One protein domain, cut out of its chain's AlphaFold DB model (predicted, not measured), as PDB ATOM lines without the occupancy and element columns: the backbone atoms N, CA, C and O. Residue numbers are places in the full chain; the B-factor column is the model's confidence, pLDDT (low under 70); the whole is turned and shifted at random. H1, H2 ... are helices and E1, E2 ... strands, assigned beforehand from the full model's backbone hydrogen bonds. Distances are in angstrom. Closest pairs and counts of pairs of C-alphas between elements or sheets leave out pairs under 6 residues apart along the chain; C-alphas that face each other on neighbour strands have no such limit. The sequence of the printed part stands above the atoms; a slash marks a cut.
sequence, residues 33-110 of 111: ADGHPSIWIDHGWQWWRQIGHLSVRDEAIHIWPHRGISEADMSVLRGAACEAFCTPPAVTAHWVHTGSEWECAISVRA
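AT A GLANCE: This is residues 33 to 110 of the 111 residues of an uncharacterized protein of Nocardia farcinica (UniProt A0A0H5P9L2). One antiparallel sheet has the two long strands E2 and E5 side by side in its middle, and a single helix, H1, packs slantwise over one of its faces. The short strand E1 and then E3 line up along one side of E2, while the short strand E4 borders E5 at the far side, and the E1-E2 hairpin makes one end of the longest axis. The printed part has 78 residues, with five named strands and one named helix in the order E1 E2 E3 H1 E4 E5, of the mixed class, helices and strands. The sheet is branched, and its neighbour pairs are E1 and E2, E2 and E3, E2 and E5, E4 and E5. The whole is compact and rounded, with a radius of gyration of the C-alphas of 12.5 A and spans of 34 by 27 by 22 A.

HOW THE PARTS SIT: E1, residues 39 to 41, and E2, residues 47 to 57, form an antiparallel hairpin, with N 40 and O 48 within hydrogen-bond range at 2.9 A. E2 bends by 51 degrees at residue 51. E2 and E3, residues 60 to 65, form the next hairpin, with N 55 and O 62 at 2.9 A. E1, E2 and E3 are a meander, each strand the antiparallel neighbour of the one before. E1, beside residues 47 to 49 of E2, and E3, beside residues 52 to 57, lie on one side of E2. E5, residues 101 to 109, lies on the other side, antiparallel to E2 at 158 degrees, with N 54 and O 104 at 2.8 A. E4, residues 96 to 98, and E5 form a hairpin, with N 96 and O 103 at 2.8 A. The sheet is only just strongly twisted, its C-alphas up to 4.4 A off the best plane. H1, residues 71 to 86, is on the sheet at a height over the sheet of 8.3 A, over E2 and only just over E3, on which 3 of its C-alphas fall. It runs slantwise to the strands, at 41 degrees to E2 on the local plane. Its closest C-alphas to E2 are those of Asp 73 and Ile 51, 6.6 A apart, and to E3 those of Ala 81 and Ile 61, 6.7 A apart. In H1 every O i to N i+4 pair is within hydrogen-bond range. E4 is apart from E1, E2 and E3.

IN THESE COORDINATES: E1 begins at C-alpha 39, (103.636, 186.538, 49.723), and has 3 residues. E2 is 30.3 A long, E3 16.2 A. H1 begins at C-alpha 71, (101.365, 197.570, 64.623), and is 22.8 A long. E4 has 3 residues. E5 is 26.4 A long and ends at C-alpha 109, (95.616, 187.894, 54.639).

THE WHOLE: The C-alphas farthest apart are those of Trp 45 and Asp 58, 37.7 A. The printed part has no cut. No link is long; H1 to E4, with 9 residues between them, is short, and the others are tight. The mean pLDDT of the printed part is 91.7, and no printed residue is under 70.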
ATOM      1  N   ALA A  33     112.907 193.922  63.927       91.19
ATOM      2  CA  ALA A  33     112.455 193.475  62.615       91.19
ATOM      3  C   ALA A  33     113.614 193.388  61.607       91.19
ATOM      4  O   ALA A  33     114.166 194.407  61.173       91.19
ATOM      5  N   ASP A  34     113.963 192.174  61.194       87.00
ATOM      6  CA  ASP A  34     115.089 191.896  60.300       87.00
ATOM      7  C   ASP A  34     114.711 191.079  59.055       87.00
ATOM      8  O   ASP A  34     115.355 191.245  58.018       87.00
ATOM      9  N   GLY A  35     113.637 190.289  59.120       86.12
ATOM     10  CA  GLY A  35     113.156 189.467  58.013       86.12
ATOM     11  C   GLY A  35     112.451 190.242  56.896       86.12
ATOM     12  O   GLY A  35     112.158 191.438  56.998       86.12
ATOM     13  N   HIS A  36     112.140 189.533  55.812       88.88
ATOM     14  CA  HIS A  36     111.463 190.081  54.639       88.88
ATOM     15  C   HIS A  36     110.095 189.421  54.445       88.88
ATOM     16  O   HIS A  36     110.028 188.190  54.406       88.88
ATOM     17  N   PRO A  37     109.007 190.199  54.285       84.00
ATOM     18  CA  PRO A  37     107.693 189.630  54.028       84.00
ATOM     19  C   PRO A  37     107.693 188.831  52.724       84.00
ATOM     20  O   PRO A  37     108.081 189.334  51.670       84.00
ATOM     21  N   SER A  38     107.242 187.583  52.809       91.62
ATOM     22  CA  SER A  38     106.936 186.733  51.663       91.62
ATOM     23  C   SER A  38     105.431 186.782  51.394       91.62
ATOM     24  O   SER A  38     104.632 187.008  52.307       91.62
ATOM     25  N   ILE A  39     105.039 186.607  50.135       94.56
ATOM     26  CA  ILE A  39     103.636 186.538  49.723       94.56
ATOM     27  C   ILE A  39     103.403 185.184  49.065       94.56
ATOM     28  O   ILE A  39     104.218 184.743  48.255       94.56
ATOM     29  N   TRP A  40     102.299 184.529  49.406       94.56
ATOM     30  CA  TRP A  40     101.914 183.237  48.845       94.56
ATOM     31  C   TRP A  40     100.396 183.147  48.651       94.56
ATOM     32  O   TRP A  40      99.643 183.973  49.168       94.56
ATOM     33  N   ILE A  41      99.952 182.173  47.854       96.62
ATOM     34  CA  ILE A  41      98.539 181.951  47.524       96.62
ATOM     35  C   ILE A  41      98.148 180.552  47.992       96.62
ATOM     36  O   ILE A  41      98.873 179.593  47.726       96.62
ATOM     37  N   ASP A  42      97.016 180.433  48.682       94.81
ATOM     38  CA  ASP A  42      96.478 179.136  49.094       94.81
ATOM     39  C   ASP A  42      95.596 178.479  48.013       94.81
ATOM     40  O   ASP A  42      95.320 179.036  46.948       94.81
ATOM     41  N   HIS A  43      95.105 177.270  48.290       94.56
ATOM     42  CA  HIS A  43      94.211 176.546  47.379       94.56
ATOM     43  C   HIS A  43      92.841 177.225  47.173       94.56
ATOM     44  O   HIS A  43      92.125 176.885  46.233       94.56
ATOM     45  N   GLY A  44      92.474 178.176  48.037       96.31
ATOM     46  CA  GLY A  44      91.268 178.999  47.947       96.31
ATOM     47  C   GLY A  44      91.482 180.323  47.208       96.31
ATOM     48  O   GLY A  44      90.621 181.204  47.295       96.31
ATOM     49  N   TRP A  45      92.611 180.480  46.505       94.31
ATOM     50  CA  TRP A  45      93.003 181.709  45.808       94.31
ATOM     51  C   TRP A  45      93.089 182.935  46.725       94.31
ATOM     52  O   TRP A  45      92.940 184.072  46.271       94.31
ATOM     53  N   GLN A  46      93.325 182.724  48.021       96.88
ATOM     54  CA  GLN A  46      93.570 183.809  48.960       96.88
ATOM     55  C   GLN A  46      95.049 184.144  48.994       96.88
ATOM     56  O   GLN A  46      95.904 183.262  49.064       96.88
ATOM     57  N   TRP A  47      95.333 185.442  48.957       96.19
ATOM     58  CA  TRP A  47      96.680 185.967  49.089       96.19
ATOM     59  C   TRP A  47      97.022 186.131  50.564       96.19
ATOM     60  O   TRP A  47      96.270 186.733  51.336       96.19
ATOM     61  N   TRP A  48      98.187 185.626  50.935       96.00
ATOM     62  CA  TRP A  48      98.719 185.649  52.287       96.00
ATOM     63  C   TRP A  48     100.075 186.335  52.286       96.00
ATOM     64  O   TRP A  48     100.878 186.145  51.375       96.00
ATOM     65  N   ARG A  49     100.334 187.131  53.320       95.56
ATOM     66  CA  ARG A  49     101.612 187.793  53.571       95.56
ATOM     67  C   ARG A  49     102.179 187.280  54.886       95.56
ATOM     68  O   ARG A  49     101.538 187.421  55.927       95.56
ATOM     69  N   GLN A  50     103.388 186.734  54.848       95.69
ATOM     70  CA  GLN A  50     104.111 186.341  56.050       95.69
ATOM     71  C   GLN A  50     104.658 187.583  56.755       95.69
ATOM     72  O   GLN A  50     105.420 188.363  56.173       95.69
ATOM     73  N   ILE A  51     104.279 187.757  58.017       95.69
ATOM     74  CA  ILE A  51     104.622 188.935  58.827       95.69
ATOM     75  C   ILE A  51     105.751 188.674  59.821       95.69
ATOM     76  O   ILE A  51     106.282 189.611  60.405       95.69
ATOM     77  N   GLY A  52     106.143 187.417  59.991       96.19
ATOM     78  CA  GLY A  52     107.228 187.014  60.868       96.19
ATOM     79  C   GLY A  52     107.180 185.520  61.128       96.19
ATOM     80  O   GLY A  52     106.465 184.773  60.451       96.19
ATOM     81  N   HIS A  53     107.924 185.094  62.134       95.38
ATOM     82  CA  HIS A  53     107.808 183.756  62.687       95.38
ATOM     83  C   HIS A  53     107.962 183.791  64.204       95.38
ATOM     84  O   HIS A  53     108.475 184.751  64.784       95.38
ATOM     85  N   LEU A  54     107.464 182.736  64.832       95.62
ATOM     86  CA  LEU A  54     107.706 182.432  66.227       95.62
ATOM     87  C   LEU A  54     108.718 181.313  66.316       95.62
ATOM     88  O   LEU A  54     108.725 180.423  65.463       95.62
ATOM     89  N   SER A  55     109.506 181.332  67.377       95.44
ATOM     90  CA  SER A  55     110.345 180.202  67.713       95.44
ATOM     91  C   SER A  55     110.296 179.887  69.207       95.44
ATOM     92  O   SER A  55     110.120 180.784  70.031       95.44
ATOM     93  N   VAL A  56     110.351 178.604  69.557       94.31
ATOM     94  CA  VAL A  56     110.310 178.114  70.939       94.31
ATOM     95  C   VAL A  56     111.562 177.294  71.196       94.31
ATOM     96  O   VAL A  56     111.767 176.248  70.572       94.31
ATOM     97  N   ARG A  57     112.379 177.759  72.141       91.62
ATOM     98  CA  ARG A  57     113.624 177.112  72.562       91.62
ATOM     99  C   ARG A  57     113.842 177.351  74.049       91.62
ATOM    100  O   ARG A  57     113.621 178.459  74.521       91.62
ATOM    101  N   ASP A  58     114.286 176.326  74.774       86.50
ATOM    102  CA  ASP A  58     114.604 176.421  76.208       86.50
ATOM    103  C   ASP A  58     113.457 177.015  77.052       86.50
ATOM    104  O   ASP A  58     113.685 177.847  77.925       86.50
ATOM    105  N   GLU A  59     112.210 176.628  76.751       82.19
ATOM    106  CA  GLU A  59     110.980 177.150  77.386       82.19
ATOM    107  C   GLU A  59     110.717 178.654  77.161       82.19
ATOM    108  O   GLU A  59     109.735 179.196  77.668       82.19
ATOM    109  N   ALA A  60     111.546 179.328  76.363       90.75
ATOM    110  CA  ALA A  60     111.349 180.703  75.937       90.75
ATOM    111  C   ALA A  60     110.675 180.763  74.565       90.75
ATOM    112  O   ALA A  60     110.866 179.896  73.707       90.75
ATOM    113  N   ILE A  61     109.903 181.826  74.351       94.62
ATOM    114  CA  ILE A  61     109.236 182.105  73.081       94.62
ATOM    115  C   ILE A  61     109.855 183.361  72.489       94.62
ATOM    116  O   ILE A  61     109.973 184.395  73.145       94.62
ATOM    117  N   HIS A  62     110.218 183.293  71.220       94.69
ATOM    118  CA  HIS A  62     110.809 184.392  70.484       94.69
ATOM    119  C   HIS A  62     109.896 184.804  69.335       94.69
ATOM    120  O   HIS A  62     109.397 183.968  68.586       94.69
ATOM    121  N   ILE A  63     109.686 186.107  69.196       95.75
ATOM    122  CA  ILE A  63     108.967 186.712  68.079       95.75
ATOM    123  C   ILE A  63     110.000 187.354  67.157       95.75
ATOM    124  O   ILE A  63     110.732 188.248  67.586       95.75
ATOM    125  N   TRP A  64     110.002 186.945  65.891       96.00
ATOM    126  CA  TRP A  64     110.890 187.443  64.843       96.00
ATOM    127  C   TRP A  64     110.071 188.146  63.754       96.00
ATOM    128  O   TRP A  64     109.605 187.506  62.800       96.00
ATOM    129  N   PRO A  65     109.807 189.454  63.912       95.44
ATOM    130  CA  PRO A  65     108.995 190.202  62.966       95.44
ATOM    131  C   PRO A  65     109.741 190.478  61.657       95.44
ATOM    132  O   PRO A  65     110.951 190.693  61.625       95.44
ATOM    133  N   HIS A  66     109.000 190.546  60.556       95.19
ATOM    134  CA  HIS A  66     109.524 191.036  59.285       95.19
ATOM    135  C   HIS A  66     109.512 192.569  59.223       95.19
ATOM    136  O   HIS A  66     108.752 193.249  59.913       95.19
ATOM    137  N   ARG A  67     110.348 193.145  58.355       92.75
ATOM    138  CA  ARG A  67     110.392 194.592  58.120       92.75
ATOM    139  C   ARG A  67     109.122 195.098  57.439       92.75
ATOM    140  O   ARG A  67     108.559 194.435  56.572       92.75
ATOM    141  N   GLY A  68     108.734 196.326  57.784       88.75
ATOM    142  CA  GLY A  68     107.625 197.033  57.134       88.75
ATOM    143  C   GLY A  68     106.233 196.528  57.516       88.75
ATOM    144  O   GLY A  68     105.268 196.868  56.837       88.75
ATOM    145  N   ILE A  69     106.118 195.722  58.573       90.06
ATOM    146  CA  ILE A  69     104.825 195.291  59.107       90.06
ATOM    147  C   ILE A  69     104.211 196.381  59.995       90.06
ATOM    148  O   ILE A  69     104.917 197.199  60.586       90.06
ATOM    149  N   SER A  70     102.885 196.409  60.061       92.38
ATOM    150  CA  SER A  70     102.136 197.386  60.858       92.38
ATOM    151  C   SER A  70     102.086 197.009  62.347       92.38
ATOM    152  O   SER A  70     102.357 195.871  62.722       92.38
ATOM    153  N   GLU A  71     101.652 197.927  63.219       90.44
ATOM    154  CA  GLU A  71     101.365 197.570  64.623       90.44
ATOM    155  C   GLU A  71     100.210 196.563  64.758       90.44
ATOM    156  O   GLU A  71     100.182 195.769  65.703       90.44
ATOM    157  N   ALA A  72      99.272 196.546  63.805       91.00
ATOM    158  CA  ALA A  72      98.243 195.514  63.754       91.00
ATOM    159  C   ALA A  72      98.869 194.130  63.499       91.00
ATOM    160  O   ALA A  72      98.552 193.180  64.209       91.00
ATOM    161  N   ASP A  73      99.824 194.035  62.566       93.00
ATOM    162  CA  ASP A  73     100.579 192.799  62.308       93.00
ATOM    163  C   ASP A  73     101.389 192.371  63.543       93.00
ATOM    164  O   ASP A  73     101.371 191.207  63.940       93.00
ATOM    165  N   MET A  74     102.061 193.320  64.203       92.56
ATOM    166  CA  MET A  74     102.768 193.050  65.459       92.56
ATOM    167  C   MET A  74     101.841 192.514  66.552       92.56
ATOM    168  O   MET A  74     102.245 191.649  67.327       92.56
ATOM    169  N   SER A  75     100.603 193.005  66.625       91.75
ATOM    170  CA  SER A  75      99.626 192.529  67.610       91.75
ATOM    171  C   SER A  75      99.230 191.073  67.351       91.75
ATOM    172  O   SER A  75      99.123 190.307  68.309       91.75
ATOM    173  N   VAL A  76      99.124 190.670  66.077       92.94
ATOM    174  CA  VAL A  76      98.905 189.269  65.676       92.94
ATOM    175  C   VAL A  76     100.088 188.389  66.083       92.94
ATOM    176  O   VAL A  76      99.881 187.330  66.669       92.94
ATOM    177  N   LEU A  77     101.328 188.826  65.834       93.56
ATOM    178  CA  LEU A  77     102.527 188.074  66.229       93.56
ATOM    179  C   LEU A  77     102.607 187.855  67.742       93.56
ATOM    180  O   LEU A  77     102.833 186.738  68.202       93.56
ATOM    181  N   ARG A  78     102.398 188.919  68.525       93.50
ATOM    182  CA  ARG A  78     102.377 188.826  69.992       93.50
ATOM    183  C   ARG A  78     101.266 187.896  70.469       93.50
ATOM    184  O   ARG A  78     101.470 187.149  71.420       93.50
ATOM    185  N   GLY A  79     100.124 187.905  69.789       91.31
ATOM    186  CA  GLY A  79      99.030 187.022  70.139       91.31
ATOM    187  C   GLY A  79      99.274 185.556  69.856       91.31
ATOM    188  O   GLY A  79      99.024 184.721  70.722       91.31
ATOM    189  N   ALA A  80      99.867 185.256  68.704       91.94
ATOM    190  CA  ALA A  80     100.327 183.911  68.394       91.94
ATOM    191  C   ALA A  80     101.382 183.429  69.413       91.94
ATOM    192  O   ALA A  80     101.381 182.262  69.796       91.94
ATOM    193  N   ALA A  81     102.243 184.319  69.924       92.38
ATOM    194  CA  ALA A  81     103.188 183.973  70.987       92.38
ATOM    195  C   ALA A  81     102.495 183.667  72.325       92.38
ATOM    196  O   ALA A  81     102.864 182.713  73.003       92.38
ATOM    197  N   CYS A  82     101.463 184.429  72.700       90.75
ATOM    198  CA  CYS A  82     100.644 184.102  73.868       90.75
ATOM    199  C   CYS A  82      99.907 182.762  73.703       90.75
ATOM    200  O   CYS A  82      99.786 182.008  74.664       90.75
ATOM    201  N   GLU A  83      99.435 182.440  72.498       89.50
ATOM    202  CA  GLU A  83      98.839 181.133  72.209       89.50
ATOM    203  C   GLU A  83      99.866 180.001  72.339       89.50
ATOM    204  O   GLU A  83      99.567 178.990  72.973       89.50
ATOM    205  N   ALA A  84     101.084 180.199  71.829       88.88
ATOM    206  CA  ALA A  84     102.195 179.252  71.953       88.88
ATOM    207  C   ALA A  84     102.626 179.017  73.413       88.88
ATOM    208  O   ALA A  84     103.053 177.923  73.767       88.88
ATOM    209  N   PHE A  85     102.488 180.028  74.276       87.94
ATOM    210  CA  PHE A  85     102.720 179.881  75.716       87.94
ATOM    211  C   PHE A  85     101.695 178.942  76.364       87.94
ATOM    212  O   PHE A  85     102.043 178.106  77.195       87.94
ATOM    213  N   CYS A  86     100.425 179.058  75.972       86.88
ATOM    214  CA  CYS A  86      99.347 178.222  76.498       86.88
ATOM    215  C   CYS A  86      99.302 176.826  75.855       86.88
ATOM    216  O   CYS A  86      98.835 175.876  76.484       86.88
ATOM    217  N   THR A  87      99.763 176.707  74.609       86.38
ATOM    218  CA  THR A  87      99.672 175.495  73.793       86.38
ATOM    219  C   THR A  87     101.056 175.114  73.275       86.38
ATOM    220  O   THR A  87     101.556 175.765  72.354       86.38
ATOM    221  N   PRO A  88     101.677 174.052  73.818       78.62
ATOM    222  CA  PRO A  88     103.005 173.628  73.397       78.62
ATOM    223  C   PRO A  88     103.099 173.351  71.883       78.62
ATOM    224  O   PRO A  88     102.129 172.857  71.295       78.62
ATOM    225  N   PRO A  89     104.266 173.596  71.252       86.62
ATOM    226  CA  PRO A  89     104.488 173.307  69.841       86.62
ATOM    227  C   PRO A  89     104.192 171.854  69.474       86.62
ATOM    228  O   PRO A  89     104.616 170.912  70.145       86.62
ATOM    229  N   ALA A  90     103.491 171.675  68.361       85.38
ATOM    230  CA  ALA A  90     103.207 170.369  67.793       85.38
ATOM    231  C   ALA A  90     103.120 170.467  66.270       85.38
ATOM    232  O   ALA A  90     102.614 171.450  65.724       85.38
ATOM    233  N   VAL A  91     103.533 169.404  65.577       83.19
ATOM    234  CA  VAL A  91     103.465 169.316  64.105       83.19
ATOM    235  C   VAL A  91     102.032 169.508  63.594       83.19
ATOM    236  O   VAL A  91     101.810 170.141  62.565       83.19
ATOM    237  N   THR A  92     101.037 169.015  64.335       83.75
ATOM    238  CA  THR A  92      99.609 169.173  64.007       83.75
ATOM    239  C   THR A  92      99.129 170.621  64.055       83.75
ATOM    240  O   THR A  92      98.110 170.932  63.453       83.75
ATOM    241  N   ALA A  93      99.852 171.496  64.757       82.06
ATOM    242  CA  ALA A  93      99.600 172.930  64.833       82.06
ATOM    243  C   ALA A  93     100.549 173.724  63.913       82.06
ATOM    244  O   ALA A  93     100.812 174.896  64.155       82.06
ATOM    245  N   HIS A  94     101.073 173.075  62.865       86.12
ATOM    246  CA  HIS A  94     101.943 173.667  61.842       86.12
ATOM    247  C   HIS A  94     103.312 174.155  62.337       86.12
ATOM    248  O   HIS A  94     103.999 174.881  61.620       86.12
ATOM    249  N   TRP A  95     103.746 173.707  63.517       93.44
ATOM    250  CA  TRP A  95     105.114 173.927  63.967       93.44
ATOM    251  C   TRP A  95     106.081 172.985  63.251       93.44
ATOM    252  O   TRP A  95     105.820 171.789  63.088       93.44
ATOM    253  N   VAL A  96     107.229 173.523  62.862       93.88
ATOM    254  CA  VAL A  96     108.343 172.790  62.269       93.88
ATOM    255  C   VAL A  96     109.431 172.652  63.322       93.88
ATOM    256  O   VAL A  96     109.786 173.626  63.972       93.88
ATOM    257  N   HIS A  97     109.960 171.447  63.503       92.12
ATOM    258  CA  HIS A  97     111.071 171.217  64.421       92.12
ATOM    259  C   HIS A  97     112.406 171.332  63.672       92.12
ATOM    260  O   HIS A  97     112.694 170.528  62.781       92.12
ATOM    261  N   THR A  98     113.221 172.320  64.032       89.38
ATOM    262  CA  THR A  98     114.516 172.654  63.429       89.38
ATOM    263  C   THR A  98     115.632 172.460  64.458       89.38
ATOM    264  O   THR A  98     115.992 173.338  65.237       89.38
ATOM    265  N   GLY A  99     116.223 171.263  64.481       88.94
ATOM    266  CA  GLY A  99     117.290 170.942  65.432       88.94
ATOM    267  C   GLY A  99     116.764 170.821  66.863       88.94
ATOM    268  O   GLY A  99     116.215 169.779  67.208       88.94
ATOM    269  N   SER A 100     116.973 171.849  67.687       88.06
ATOM    270  CA  SER A 100     116.511 171.923  69.084       88.06
ATOM    271  C   SER A 100     115.394 172.948  69.300       88.06
ATOM    272  O   SER A 100     115.098 173.302  70.438       88.06
ATOM    273  N   GLU A 101     114.839 173.487  68.221       94.00
ATOM    274  CA  GLU A 101     113.901 174.600  68.243       94.00
ATOM    275  C   GLU A 101     112.633 174.227  67.480       94.00
ATOM    276  O   GLU A 101     112.658 173.443  66.529       94.00
ATOM    277  N   TRP A 102     111.504 174.762  67.931       94.75
ATOM    278  CA  TRP A 102     110.261 174.719  67.174       94.75
ATOM    279  C   TRP A 102     110.026 176.076  66.542       94.75
ATOM    280  O   TRP A 102     110.103 177.085  67.231       94.75
ATOM    281  N   GLU A 103     109.669 176.107  65.266       95.44
ATOM    282  CA  GLU A 103     109.380 177.329  64.524       95.44
ATOM    283  C   GLU A 103     107.978 177.288  63.919       95.44
ATOM    284  O   GLU A 103     107.509 176.245  63.460       95.44
ATOM    285  N   CYS A 104     107.303 178.434  63.885       94.88
ATOM    286  CA  CYS A 104     106.014 178.586  63.221       94.88
ATOM    287  C   CYS A 104     105.966 179.917  62.467       94.88
ATOM    288  O   CYS A 104     106.112 180.991  63.053       94.88
ATOM    289  N   ALA A 105     105.764 179.853  61.150       95.44
ATOM    290  CA  ALA A 105     105.615 181.039  60.315       95.44
ATOM    291  C   ALA A 105     104.211 181.632  60.479       95.44
ATOM    292  O   ALA A 105     103.210 180.934  60.322       95.44
ATOM    293  N   ILE A 106     104.130 182.941  60.725       95.31
ATOM    294  CA  ILE A 106     102.853 183.633  60.917       95.31
ATOM    295  C   ILE A 106     102.534 184.452  59.672       95.31
ATOM    296  O   ILE A 106     103.291 185.342  59.272       95.31
ATOM    297  N   SER A 107     101.395 184.144  59.055       95.50
ATOM    298  CA  SER A 107     100.879 184.846  57.879       95.50
ATOM    299  C   SER A 107      99.519 185.467  58.165       95.50
ATOM    300  O   SER A 107      98.692 184.890  58.864       95.50
ATOM    301  N   VAL A 108      99.275 186.634  57.578       94.56
ATOM    302  CA  VAL A 108      97.968 187.304  57.578       94.56
ATOM    303  C   VAL A 108      97.485 187.463  56.148       94.56
ATOM    304  O   VAL A 108      98.279 187.435  55.206       94.56
ATOM    305  N   ARG A 109      96.179 187.638  55.964       94.75
ATOM    306  CA  ARG A 109      95.616 187.894  54.639       94.75
ATOM    307  C   ARG A 109      96.207 189.187  54.068       94.75
ATOM    308  O   ARG A 109      96.257 190.202  54.764       94.75
ATOM    309  N   ALA A 110      96.668 189.145  52.821       88.31
ATOM    310  CA  ALA A 110      97.101 190.342  52.111       88.31
ATOM    311  C   ALA A 110      95.867 191.204  51.791       88.31
ATOM    312  O   ALA A 110      94.852 190.674  51.332       88.31
TER     313      ALA A 110